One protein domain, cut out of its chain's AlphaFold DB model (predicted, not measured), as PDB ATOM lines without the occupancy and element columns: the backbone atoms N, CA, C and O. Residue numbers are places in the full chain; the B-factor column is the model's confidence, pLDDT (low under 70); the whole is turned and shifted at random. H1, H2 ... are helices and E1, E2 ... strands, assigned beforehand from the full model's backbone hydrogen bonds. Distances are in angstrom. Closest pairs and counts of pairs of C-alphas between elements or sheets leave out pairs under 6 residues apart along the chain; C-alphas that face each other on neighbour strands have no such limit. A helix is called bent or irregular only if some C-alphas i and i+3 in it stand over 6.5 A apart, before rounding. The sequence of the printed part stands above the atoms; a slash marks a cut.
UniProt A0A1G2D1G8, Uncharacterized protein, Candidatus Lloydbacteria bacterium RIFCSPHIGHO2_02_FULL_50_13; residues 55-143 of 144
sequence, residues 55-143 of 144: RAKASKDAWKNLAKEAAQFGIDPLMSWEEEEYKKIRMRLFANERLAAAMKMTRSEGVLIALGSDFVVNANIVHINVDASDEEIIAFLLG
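AT A GLANCE: This is residues 55 to 143 of the 144 residues of an uncharacterized protein of Candidatus Lloydbacteria bacterium RIFCSPHIGHO2_02_FULL_50_13 (UniProt A0A1G2D1G8). A compact body holds a small three-stranded sheet with H4 packed over one face and H3 side by side with H4, while the kinked helix H2 packs near the sheet's edge strand E1; from this body the first part of the long helix H1, residues 55 to 62, sticks out as an arm. The printed part has 89 residues, with four named helices and three named strands in the order H1 H2 H3 E1 E2 E3 H4, and its class is mostly helix. The sheet runs E1 E3 E2 and is mixed. The whole is compact, with a radius of gyration of the C-alphas of 12.7 A, and its C-alphas span 43 by 29 by 23 A, only just elongated, with the arm lying at one end of the length.

IN THESE COORDINATES: H1, residues 55 to 71, begins with C-alpha 55 at (17.613, -14.326, 106.211) and is 24.4 A long. H2, residues 80 to 95, is 23.7 A long; it is irregular, with C-alphas 81 and 84 7.4 A apart, and has a kink of 53 degrees near residue 88. H3, residues 97 to 108, is 16.0 A long. E1 is residues 112 to 116, 13.0 A, beginning with C-alpha 112 at (3.180, -8.009, 79.256). E2 is residues 120 to 122, 6.4 A, and E3 is residues 125 to 129, 13.2 A. H4, residues 134 to 142, is 12.2 A long and ends with C-alpha 142 at (0.571, -16.697, 68.864).

HOW THE PARTS SIT: E1 and E3 are parallel neighbours, with N 114 and O 126 within hydrogen-bond range at 2.8 A. E2 and E3 form an antiparallel hairpin, with N 125 and O 122 at 2.8 A. H4 is on the sheet, over E3, at a height over the sheet of 9.6 A; it runs along the strands, at 16 degrees to E3 on the local plane. The closest C-alphas of E3 and H4 are those of Ile 128 and Ile 137, 6.7 A apart. H3 and H4 touch, closest at the C-alphas of Leu 99 and Ile 138, 5.9 A apart, at a shallow tilt of 26 degrees, the same way. H3 only grazes the sheet with residues 103 to 107, and H2 only grazes it with residues 81 to 89. H2 and H3 touch only at the corner by their link, H2 with residues 92 to 94 alone and H3 with residues 99 to 100 alone; the C-alphas of Leu 93 and Ala 100 are closest, 5.1 A apart. H1 is close to but not clearly touching H2, with the C-alphas of Ala 70 and Tyr 86 closest at 7.5 A, and is apart from H3 and H4. Every O i to N i+4 pair is within hydrogen-bond range in H1, H3 and H4, against 8 of 12 in H2.

THE WHOLE: The two C-alphas farthest apart are those of Arg 55 and Gly 143, 43.4 A. Without residues 55 to 62, which stand free, the body spans 31 by 28 by 23 A. The printed part has no cut and no long link. Its mean pLDDT is 96.3, and no printed residue is under 70.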
ATOM      1  N   ARG A  55      18.693 -13.630 106.933       83.62
ATOM      2  CA  ARG A  55      17.613 -14.326 106.211       83.62
ATOM      3  C   ARG A  55      16.826 -13.392 105.293       83.62
ATOM      4  O   ARG A  55      16.573 -13.749 104.145       83.62
ATOM      5  N   ALA A  56      16.492 -12.189 105.758       85.12
ATOM      6  CA  ALA A  56      15.786 -11.194 104.952       85.12
ATOM      7  C   ALA A  56      16.602 -10.775 103.718       85.12
ATOM      8  O   ALA A  56      16.067 -10.682 102.611       85.12
ATOM      9  N   LYS A  57      17.916 -10.578 103.882       88.19
ATOM     10  CA  LYS A  57      18.817 -10.283 102.761       88.19
ATOM     11  C   LYS A  57      18.881 -11.441 101.762       88.19
ATOM     12  O   LYS A  57      18.705 -11.207 100.571       88.19
ATOM     13  N   ALA A  58      19.066 -12.671 102.244       87.50
ATOM     14  CA  ALA A  58      19.110 -13.857 101.391       87.50
ATOM     15  C   ALA A  58      17.811 -14.041 100.588       87.50
ATOM     16  O   ALA A  58      17.864 -14.292  99.387       87.50
ATOM     17  N   SER A  59      16.650 -13.842 101.222       89.06
ATOM     18  CA  SER A  59      15.344 -13.882 100.549       89.06
ATOM     19  C   SER A  59      15.226 -12.809  99.460       89.06
ATOM     20  O   SER A  59      14.830 -13.111  98.335       89.06
ATOM     21  N   LYS A  60      15.655 -11.571  99.741       89.88
ATOM     22  CA  LYS A  60      15.649 -10.481  98.754       89.88
ATOM     23  C   LYS A  60      16.552 -10.770  97.554       89.88
ATOM     24  O   LYS A  60      16.196 -10.433  96.424       89.88
ATOM     25  N   ASP A  61      17.722 -11.350  97.788       93.31
ATOM     26  CA  ASP A  61      18.659 -11.687  96.719       93.31
ATOM     27  C   ASP A  61      18.156 -12.878  95.887       93.31
ATOM     28  O   ASP A  61      18.249 -12.841  94.660       93.31
ATOM     29  N   ALA A  62      17.523 -13.873  96.521       92.75
ATOM     30  CA  ALA A  62      16.852 -14.971  95.824       92.75
ATOM     31  C   ALA A  62      15.731 -14.461  94.903       92.75
ATOM     32  O   ALA A  62      15.713 -14.807  93.721       92.75
ATOM     33  N   TRP A  63      14.871 -13.566  95.402       93.75
ATOM     34  CA  TRP A  63      13.815 -12.932  94.609       93.75
ATOM     35  C   TRP A  63      14.369 -12.187  93.388       93.75
ATOM     36  O   TRP A  63      13.911 -12.379  92.265       93.75
ATOM     37  N   LYS A  64      15.410 -11.366  93.579       95.44
ATOM     38  CA  LYS A  64      16.048 -10.633  92.475       95.44
ATOM     39  C   LYS A  64      16.615 -11.560  91.406       95.44
ATOM     40  O   LYS A  64      16.552 -11.226  90.227       95.44
ATOM     41  N   ASN A  65      17.209 -12.680  91.809       96.50
ATOM     42  CA  ASN A  65      17.747 -13.652  90.864       96.50
ATOM     43  C   ASN A  65      16.624 -14.332  90.080       96.50
ATOM     44  O   ASN A  65      16.743 -14.460  88.865       96.50
ATOM     45  N   LEU A  66      15.521 -14.677  90.748       96.62
ATOM     46  CA  LEU A  66      14.348 -15.257  90.102       96.62
ATOM     47  C   LEU A  66      13.717 -14.290  89.091       96.62
ATOM     48  O   LEU A  66      13.484 -14.670  87.950       96.62
ATOM     49  N   ALA A  67      13.530 -13.022  89.465       97.44
ATOM     50  CA  ALA A  67      12.994 -12.002  88.564       97.44
ATOM     51  C   ALA A  67      13.908 -11.756  87.350       97.44
ATOM     52  O   ALA A  67      13.436 -11.660  86.221       97.44
ATOM     53  N   LYS A  68      15.233 -11.712  87.554       98.12
ATOM     54  CA  LYS A  68      16.202 -11.601  86.451       98.12
ATOM     55  C   LYS A  68      16.159 -12.798  85.512       98.12
ATOM     56  O   LYS A  68      16.379 -12.629  84.319       98.12
ATOM     57  N   GLU A  69      15.949 -13.992  86.049       98.19
ATOM     58  CA  GLU A  69      15.810 -15.206  85.256       98.19
ATOM     59  C   GLU A  69      14.511 -15.189  84.441       98.19
ATOM     60  O   GLU A  69      14.561 -15.387  83.232       98.19
ATOM     61  N   ALA A  70      13.380 -14.852  85.062       98.31
ATOM     62  CA  ALA A  70      12.085 -14.731  84.391       98.31
ATOM     63  C   ALA A  70      12.124 -13.706  83.242       98.31
ATOM     64  O   ALA A  70      11.622 -13.968  82.144       98.31
ATOM     65  N   ALA A  71      12.833 -12.591  83.444       98.25
ATOM     66  CA  ALA A  71      13.056 -11.581  82.414       98.25
ATOM     67  C   ALA A  71      13.783 -12.137  81.173       98.25
ATOM     68  O   ALA A  71      13.529 -11.675  80.060       98.25
ATOM     69  N   GLN A  72      14.626 -13.170  81.317       98.31
ATOM     70  CA  GLN A  72      15.260 -13.833  80.168       98.31
ATOM     71  C   GLN A  72      14.239 -14.500  79.251       98.31
ATOM     72  O   GLN A  72      14.552 -14.717  78.087       98.31
ATOM     73  N   PHE A  73      13.038 -14.809  79.740       98.38
ATOM     74  CA  PHE A  73      11.942 -15.401  78.974       98.38
ATOM     75  C   PHE A  73      10.866 -14.387  78.571       98.38
ATOM     76  O   PHE A  73       9.849 -14.776  78.010       98.38
ATOM     77  N   GLY A  74      11.082 -13.093  78.820       97.50
ATOM     78  CA  GLY A  74      10.106 -12.043  78.519       97.50
ATOM     79  C   GLY A  74       9.083 -11.779  79.628       97.50
ATOM     80  O   GLY A  74       8.171 -10.982  79.425       97.50
ATOM     81  N   ILE A  75       9.244 -12.393  80.805       98.12
ATOM     82  CA  ILE A  75       8.393 -12.164  81.980       98.12
ATOM     83  C   ILE A  75       9.046 -11.060  82.826       98.12
ATOM     84  O   ILE A  75       9.855 -11.330  83.712       98.12
ATOM     85  N   ASP A  76       8.759  -9.803  82.484       96.19
ATOM     86  CA  ASP A  76       9.287  -8.620  83.178       96.19
ATOM     87  C   ASP A  76       8.265  -7.462  83.168       96.19
ATOM     88  O   ASP A  76       7.944  -6.958  82.080       96.19
ATOM     89  N   PRO A  77       7.775  -7.010  84.342       95.88
ATOM     90  CA  PRO A  77       8.175  -7.450  85.684       95.88
ATOM     91  C   PRO A  77       7.574  -8.806  86.082       95.88
ATOM     92  O   PRO A  77       6.416  -9.075  85.783       95.88
ATOM     93  N   LEU A  78       8.340  -9.621  86.819       97.25
ATOM     94  CA  LEU A  78       7.789 -10.738  87.596       97.25
ATOM     95  C   LEU A  78       7.255 -10.188  88.923       97.25
ATOM     96  O   LEU A  78       8.020  -9.596  89.691       97.25
ATOM     97  N   MET A  79       5.968 -10.377  89.205       95.44
ATOM     98  CA  MET A  79       5.346  -9.872  90.431       95.44
ATOM     99  C   MET A  79       5.466 -10.889  91.570       95.44
ATOM    100  O   MET A  79       5.435 -12.095  91.346       95.44
ATOM    101  N   SER A  80       5.577 -10.430  92.821       93.62
ATOM    102  CA  SER A  80       5.826 -11.321  93.973       93.62
ATOM    103  C   SER A  80       4.745 -12.383  94.190       93.62
ATOM    104  O   SER A  80       5.030 -13.447  94.723       93.62
ATOM    105  N   TRP A  81       3.506 -12.109  93.782       94.19
ATOM    106  CA  TRP A  81       2.409 -13.080  93.851       94.19
ATOM    107  C   TRP A  81       2.455 -14.134  92.735       94.19
ATOM    108  O   TRP A  81       1.760 -15.136  92.832       94.19
ATOM    109  N   GLU A  82       3.276 -13.938  91.704       96.69
ATOM    110  CA  GLU A  82       3.473 -14.879  90.593       96.69
ATOM    111  C   GLU A  82       4.667 -15.812  90.834       96.69
ATOM    112  O   GLU A  82       4.973 -16.645  89.986       96.69
ATOM    113  N   GLU A  83       5.358 -15.689  91.976       96.62
ATOM    114  CA  GLU A  83       6.563 -16.468  92.284       96.62
ATOM    115  C   GLU A  83       6.330 -17.977  92.129       96.62
ATOM    116  O   GLU A  83       7.108 -18.672  91.471       96.62
ATOM    117  N   GLU A  84       5.252 -18.480  92.728       97.31
ATOM    118  CA  GLU A  84       4.924 -19.904  92.705       97.31
ATOM    119  C   GLU A  84       4.509 -20.365  91.304       97.31
ATOM    120  O   GLU A  84       4.925 -21.436  90.866       97.31
ATOM    121  N   GLU A  85       3.788 -19.531  90.554       98.12
ATOM    122  CA  GLU A  85       3.405 -19.848  89.175       98.12
ATOM    123  C   GLU A  85       4.617 -19.862  88.239       98.12
ATOM    124  O   GLU A  85       4.772 -20.770  87.417       98.12
ATOM    125  N   TYR A  86       5.557 -18.932  88.428       98.25
ATOM    126  CA  TYR A  86       6.825 -18.959  87.713       98.25
ATOM    127  C   TYR A  86       7.613 -20.230  88.026       98.25
ATOM    128  O   TYR A  86       8.096 -20.888  87.107       98.25
ATOM    129  N   LYS A  87       7.708 -20.640  89.298       97.38
ATOM    130  CA  LYS A  87       8.405 -21.881  89.678       97.38
ATOM    131  C   LYS A  87       7.820 -23.119  88.992       97.38
ATOM    132  O   LYS A  87       8.601 -23.992  88.609       97.38
ATOM    133  N   LYS A  88       6.497 -23.188  88.789       97.31
ATOM    134  CA  LYS A  88       5.843 -24.300  88.072       97.31
ATOM    135  C   LYS A  88       6.254 -24.367  86.599       97.31
ATOM    136  O   LYS A  88       6.557 -25.447  86.094       97.31
ATOM    137  N   ILE A  89       6.301 -23.226  85.908       98.00
ATOM    138  CA  ILE A  89       6.600 -23.178  84.466       98.00
ATOM    139  C   ILE A  89       8.101 -23.056  84.149       98.00
ATOM    140  O   ILE A  89       8.532 -23.390  83.046       98.00
ATOM    141  N   ARG A  90       8.931 -22.657  85.121       98.06
ATOM    142  CA  ARG A  90      10.376 -22.399  84.976       98.06
ATOM    143  C   ARG A  90      11.117 -23.498  84.218       98.06
ATOM    144  O   ARG A  90      11.804 -23.221  83.241       98.06
ATOM    145  N   MET A  91      10.979 -24.754  84.644       98.06
ATOM    146  CA  MET A  91      11.699 -25.866  84.009       98.06
ATOM    147  C   MET A  91      11.231 -26.128  82.574       98.06
ATOM    148  O   MET A  91      12.041 -26.511  81.734       98.06
ATOM    149  N   ARG A  92       9.954 -25.872  82.278       98.25
ATOM    150  CA  ARG A  92       9.389 -25.996  80.928       98.25
ATOM    151  C   ARG A  92       9.964 -24.926  80.002       98.25
ATOM    152  O   ARG A  92      10.340 -25.246  78.882       98.25
ATOM    153  N   LEU A  93      10.140 -23.696  80.492       98.38
ATOM    154  CA  LEU A  93      10.785 -22.611  79.740       98.38
ATOM    155  C   LEU A  93      12.252 -22.915  79.402       98.38
ATOM    156  O   LEU A  93      12.705 -22.595  78.308       98.38
ATOM    157  N   PHE A  94      12.992 -23.564  80.304       98.00
ATOM    158  CA  PHE A  94      14.361 -24.003  80.010       98.00
ATOM    159  C   PHE A  94      14.422 -25.190  79.041       98.00
ATOM    160  O   PHE A  94      15.362 -25.280  78.256       98.00
ATOM    161  N   ALA A  95      13.457 -26.107  79.112       98.19
ATOM    162  CA  ALA A  95      13.464 -27.336  78.322       98.19
ATOM    163  C   ALA A  95      12.844 -27.176  76.923       98.19
ATOM    164  O   ALA A  95      13.199 -27.922  76.012       98.19
ATOM    165  N   ASN A  96      11.916 -26.235  76.746       98.38
ATOM    166  CA  ASN A  96      11.163 -26.053  75.510       98.38
ATOM    167  C   ASN A  96      11.475 -24.699  74.859       98.38
ATOM    168  O   ASN A  96      10.894 -23.662  75.189       98.38
ATOM    169  N   GLU A  97      12.361 -24.729  73.862       98.25
ATOM    170  CA  GLU A  97      12.771 -23.539  73.111       98.25
ATOM    171  C   GLU A  97      11.606 -22.848  72.393       98.25
ATOM    172  O   GLU A  97      11.601 -21.621  72.289       98.25
ATOM    173  N   ARG A  98      10.597 -23.600  71.924       98.31
ATOM    174  CA  ARG A  98       9.431 -23.021  71.236       98.31
ATOM    175  C   ARG A  98       8.566 -22.218  72.200       98.31
ATOM    176  O   ARG A  98       8.154 -21.115  71.850       98.31
ATOM    177  N   LEU A  99       8.337 -22.739  73.404       98.62
ATOM    178  CA  LEU A  99       7.608 -22.022  74.449       98.62
ATOM    179  C   LEU A  99       8.367 -20.756  74.862       98.62
ATOM    180  O   LEU A  99       7.807 -19.663  74.843       98.62
ATOM    181  N   ALA A 100       9.663 -20.885  75.162       98.56
ATOM    182  CA  ALA A 100      10.506 -19.746  75.516       98.56
ATOM    183  C   ALA A 100      10.540 -18.671  74.417       98.56
ATOM    184  O   ALA A 100      10.511 -17.477  74.716       98.56
ATOM    185  N   ALA A 101      10.599 -19.075  73.145       98.50
ATOM    186  CA  ALA A 101      10.580 -18.159  72.012       98.50
ATOM    187  C   ALA A 101       9.231 -17.443  71.863       98.50
ATOM    188  O   ALA A 101       9.232 -16.237  71.626       98.50
ATOM    189  N   ALA A 102       8.105 -18.144  72.040       98.44
ATOM    190  CA  ALA A 102       6.775 -17.534  72.003       98.44
ATOM    191  C   ALA A 102       6.632 -16.446  73.081       98.44
ATOM    192  O   ALA A 102       6.277 -15.317  72.766       98.44
ATOM    193  N   MET A 103       7.032 -16.746  74.321       98.25
ATOM    194  CA  MET A 103       7.007 -15.789  75.437       98.25
ATOM    195  C   MET A 103       7.859 -14.539  75.147       98.25
ATOM    196  O   MET A 103       7.408 -13.401  75.287       98.25
ATOM    197  N   LYS A 104       9.090 -14.733  74.656       98.38
ATOM    198  CA  LYS A 104       9.980 -13.629  74.256       98.38
ATOM    199  C   LYS A 104       9.396 -12.791  73.120       98.38
ATOM    200  O   LYS A 104       9.528 -11.569  73.145       98.38
ATOM    201  N   MET A 105       8.781 -13.437  72.130       97.62
ATOM    202  CA  MET A 105       8.157 -12.767  70.990       97.62
ATOM    203  C   MET A 105       7.007 -11.876  71.454       97.62
ATOM    204  O   MET A 105       7.041 -10.677  71.185       97.62
ATOM    205  N   THR A 106       6.081 -12.410  72.253       97.12
ATOM    206  CA  THR A 106       4.992 -11.639  72.871       97.12
ATOM    207  C   THR A 106       5.531 -10.418  73.620       97.12
ATOM    208  O   THR A 106       5.046  -9.302  73.432       97.12
ATOM    209  N   ARG A 107       6.611 -10.581  74.399       96.94
ATOM    210  CA  ARG A 107       7.235  -9.445  75.087       96.94
ATOM    211  C   ARG A 107       7.834  -8.412  74.133       96.94
ATOM    212  O   ARG A 107       7.708  -7.214  74.382       96.94
ATOM    213  N   SER A 108       8.480  -8.856  73.055       96.62
ATOM    214  CA  SER A 108       9.070  -7.973  72.040       96.62
ATOM    215  C   SER A 108       8.029  -7.135  71.290       96.62
ATOM    216  O   SER A 108       8.342  -6.040  70.833       96.62
ATOM    217  N   GLU A 109       6.779  -7.600  71.250       95.75
ATOM    218  CA  GLU A 109       5.626  -6.867  70.717       95.75
ATOM    219  C   GLU A 109       5.043  -5.854  71.721       95.75
ATOM    220  O   GLU A 109       4.061  -5.174  71.436       95.75
ATOM    221  N   GLY A 110       5.654  -5.711  72.902       95.38
ATOM    222  CA  GLY A 110       5.230  -4.771  73.940       95.38
ATOM    223  C   GLY A 110       4.117  -5.297  74.846       95.38
ATOM    224  O   GLY A 110       3.638  -4.555  75.707       95.38
ATOM    225  N   VAL A 111       3.734  -6.567  74.698       96.69
ATOM    226  CA  VAL A 111       2.728  -7.225  75.535       96.69
ATOM    227  C   VAL A 111       3.387  -7.746  76.816       96.69
ATOM    228  O   VAL A 111       4.466  -8.337  76.794       96.69
ATOM    229  N   LEU A 112       2.764  -7.480  77.960       97.06
ATOM    230  CA  LEU A 112       3.180  -8.009  79.256       97.06
ATOM    231  C   LEU A 112       2.593  -9.401  79.458       97.06
ATOM    232  O   LEU A 112       1.455  -9.658  79.074       97.06
ATOM    233  N   ILE A 113       3.354 -10.282  80.097       98.19
ATOM    234  CA  ILE A 113       2.915 -11.641  80.397       98.19
ATOM    235  C   ILE A 113       2.711 -11.747  81.901       98.19
ATOM    236  O   ILE A 113       3.660 -11.553  82.658       98.19
ATOM    237  N   ALA A 114       1.483 -12.053  82.302       97.50
ATOM    238  CA  ALA A 114       1.109 -12.389  83.665       97.50
ATOM    239  C   ALA A 114       0.917 -13.906  83.790       97.50
ATOM    240  O   ALA A 114       0.430 -14.563  82.864       97.50
ATOM    241  N   LEU A 115       1.301 -14.473  84.929       98.19
ATOM    242  CA  LEU A 115       1.233 -15.913  85.180       98.19
ATOM    243  C   LEU A 115       0.041 -16.233  86.084       98.19
ATOM    244  O   LEU A 115      -0.139 -15.604  87.126       98.19
ATOM    245  N   GLY A 116      -0.767 -17.218  85.702       96.06
ATOM    246  CA  GLY A 116      -1.964 -17.581  86.452       96.06
ATOM    247  C   GLY A 116      -2.517 -18.952  86.082       96.06
ATOM    248  O   GLY A 116      -1.783 -19.844  85.665       96.06
ATOM    249  N   SER A 117      -3.830 -19.109  86.253       95.69
ATOM    250  CA  SER A 117      -4.559 -20.375  86.043       95.69
ATOM    251  C   SER A 117      -5.575 -20.306  84.898       95.69
ATOM    252  O   SER A 117      -6.329 -21.247  84.662       95.69
ATOM    253  N   ASP A 118      -5.594 -19.197  84.162       96.31
ATOM    254  CA  ASP A 118      -6.524 -18.917  83.079       96.31
ATOM    255  C   ASP A 118      -5.834 -18.216  81.900       96.31
ATOM    256  O   ASP A 118      -4.722 -17.698  82.001       96.31
ATOM    257  N   PHE A 119      -6.505 -18.249  80.749       97.62
ATOM    258  CA  PHE A 119      -6.086 -17.547  79.542       97.62
ATOM    259  C   PHE A 119      -6.952 -16.306  79.355       97.62
ATOM    260  O   PHE A 119      -8.136 -16.413  79.028       97.62
ATOM    261  N   VAL A 120      -6.368 -15.126  79.559       96.44
ATOM    262  CA  VAL A 120      -7.085 -13.848  79.460       96.44
ATOM    263  C   VAL A 120      -6.222 -12.825  78.741       96.44
ATOM    264  O   VAL A 120      -5.034 -12.696  79.014       96.44
ATOM    265  N   VAL A 121      -6.830 -12.058  77.840       95.75
ATOM    266  CA  VAL A 121      -6.202 -10.885  77.224       95.75
ATOM    267  C   VAL A 121      -6.874  -9.644  77.791       95.75
ATOM    268  O   VAL A 121      -8.090  -9.487  77.670       95.75
ATOM    269  N   ASN A 122      -6.099  -8.759  78.416       93.12
ATOM    270  CA  ASN A 122      -6.598  -7.500  78.952       93.12
ATOM    271  C   ASN A 122      -5.633  -6.361  78.632       93.12
ATOM    272  O   ASN A 122      -4.488  -6.361  79.079       93.12
ATOM    273  N   ALA A 123      -6.114  -5.367  77.884       92.12
ATOM    274  CA  ALA A 123      -5.313  -4.250  77.399       92.12
ATOM    275  C   ALA A 123      -4.025  -4.744  76.710       92.12
ATOM    276  O   ALA A 123      -4.094  -5.344  75.642       92.12
ATOM    277  N   ASN A 124      -2.865  -4.498  77.315       94.06
ATOM    278  CA  ASN A 124      -1.555  -4.926  76.834       94.06
ATOM    279  C   ASN A 124      -0.952  -6.067  77.670       94.06
ATOM    280  O   ASN A 124       0.265  -6.240  77.662       94.06
ATOM    281  N   ILE A 125      -1.772  -6.803  78.420       95.75
ATOM    282  CA  ILE A 125      -1.365  -7.911  79.283       95.75
ATOM    283  C   ILE A 125      -2.046  -9.192  78.802       95.75
ATOM    284  O   ILE A 125      -3.251  -9.207  78.534       95.75
ATOM    285  N   VAL A 126      -1.281 -10.275  78.730       96.88
ATOM    286  CA  VAL A 126      -1.797 -11.629  78.545       96.88
ATOM    287  C   VAL A 126      -1.549 -12.440  79.807       96.88
ATOM    288  O   VAL A 126      -0.421 -12.542  80.281       96.88
ATOM    289  N   HIS A 127      -2.613 -13.001  80.361       97.31
ATOM    290  CA  HIS A 127      -2.556 -13.978  81.436       97.31
ATOM    291  C   HIS A 127      -2.452 -15.361  80.805       97.31
ATOM    292  O   HIS A 127      -3.256 -15.693  79.929       97.31
ATOM    293  N   ILE A 128      -1.452 -16.138  81.218       97.75
ATOM    294  CA  ILE A 128      -1.280 -17.518  80.766       97.75
ATOM    295  C   ILE A 128      -1.607 -18.496  81.888       97.75
ATOM    296  O   ILE A 128      -1.160 -18.327  83.025       97.75
ATOM    297  N   ASN A 129      -2.331 -19.557  81.538       98.25
ATOM    298  CA  ASN A 129      -2.552 -20.678  82.430       98.25
ATOM    299  C   ASN A 129      -1.278 -21.528  82.487       98.25
ATOM    300  O   ASN A 129      -0.956 -22.230  81.527       98.25
ATOM    301  N   VAL A 130      -0.553 -21.486  83.604       98.19
ATOM    302  CA  VAL A 130       0.698 -22.244  83.748       98.19
ATOM    303  C   VAL A 130       0.482 -23.748  83.903       98.19
ATOM    304  O   VAL A 130       1.431 -24.508  83.727       98.19
ATOM    305  N   ASP A 131      -0.742 -24.191  84.188       98.19
ATOM    306  CA  ASP A 131      -1.095 -25.610  84.272       98.19
ATOM    307  C   ASP A 131      -1.481 -26.195  82.899       98.19
ATOM    308  O   ASP A 131      -1.547 -27.416  82.742       98.19
ATOM    309  N   ALA A 132      -1.693 -25.350  81.882       98.25
ATOM    310  CA  ALA A 132      -1.929 -25.788  80.506       98.25
ATOM    311  C   ALA A 132      -0.661 -26.388  79.879       98.25
ATOM    312  O   ALA A 132       0.459 -26.149  80.343       98.25
ATOM    313  N   SER A 133      -0.813 -27.152  78.796       98.44
ATOM    314  CA  SER A 133       0.316 -27.728  78.057       98.44
ATOM    315  C   SER A 133       1.148 -26.667  77.323       98.44
ATOM    316  O   SER A 133       0.689 -25.556  77.065       98.44
ATOM    317  N   ASP A 134       2.392 -27.004  76.961       98.44
ATOM    318  CA  ASP A 134       3.274 -26.074  76.239       98.44
ATOM    319  C   ASP A 134       2.651 -25.611  74.914       98.44
ATOM    320  O   ASP A 134       2.733 -24.434  74.573       98.44
ATOM    321  N   GLU A 135       2.006 -26.520  74.177       98.25
ATOM    322  CA  GLU A 135       1.390 -26.199  72.886       98.25
ATOM    323  C   GLU A 135       0.145 -25.320  73.039       98.25
ATOM    324  O   GLU A 135      -0.055 -24.430  72.221       98.25
ATOM    325  N   GLU A 136      -0.657 -25.503  74.094       98.38
ATOM    326  CA  GLU A 136      -1.801 -24.623  74.377       98.38
ATOM    327  C   GLU A 136      -1.345 -23.199  74.697       98.38
ATOM    328  O   GLU A 136      -1.896 -22.239  74.161       98.38
ATOM    329  N   ILE A 137      -0.296 -23.053  75.515       98.38
ATOM    330  CA  ILE A 137       0.275 -21.739  75.831       98.38
ATOM    331  C   ILE A 137       0.838 -21.090  74.558       98.38
ATOM    332  O   ILE A 137       0.569 -19.920  74.296       98.38
ATOM    333  N   ILE A 138       1.579 -21.838  73.733       98.38
ATOM    334  CA  ILE A 138       2.124 -21.329  72.464       98.38
ATOM    335  C   ILE A 138       0.999 -20.902  71.513       98.38
ATOM    336  O   ILE A 138       1.087 -19.830  70.915       98.38
ATOM    337  N   ALA A 139      -0.040 -21.723  71.352       97.75
ATOM    338  CA  ALA A 139      -1.174 -21.417  70.483       97.75
ATOM    339  C   ALA A 139      -1.886 -20.137  70.938       97.75
ATOM    340  O   ALA A 139      -2.094 -19.232  70.129       97.75
ATOM    341  N   PHE A 140      -2.142 -20.015  72.244       97.75
ATOM    342  CA  PHE A 140      -2.733 -18.821  72.834       97.75
ATOM    343  C   PHE A 140      -1.888 -17.564  72.582       97.75
ATOM    344  O   PHE A 140      -2.406 -16.565  72.087       97.75
ATOM    345  N   LEU A 141      -0.580 -17.618  72.859       96.50
ATOM    346  CA  LEU A 141       0.327 -16.473  72.698       96.50
ATOM    347  C   LEU A 141       0.493 -16.031  71.241       96.50
ATOM    348  O   LEU A 141       0.711 -14.851  70.981       96.50
ATOM    349  N   LEU A 142       0.406 -16.967  70.294       93.56
ATOM    350  CA  LEU A 142       0.571 -16.697  68.864       93.56
ATOM    351  C   LEU A 142      -0.761 -16.489  68.124       93.56
ATOM    352  O   LEU A 142      -0.741 -16.293  66.906       93.56
ATOM    353  N   GLY A 143      -1.898 -16.562  68.825       86.88
ATOM    354  CA  GLY A 143      -3.235 -16.410  68.249       86.88
ATOM    355  C   GLY A 143      -3.591 -17.478  67.208       86.88
ATOM    356  O   GLY A 143      -4.162 -17.140  66.170       86.88
TER     357      GLY A 143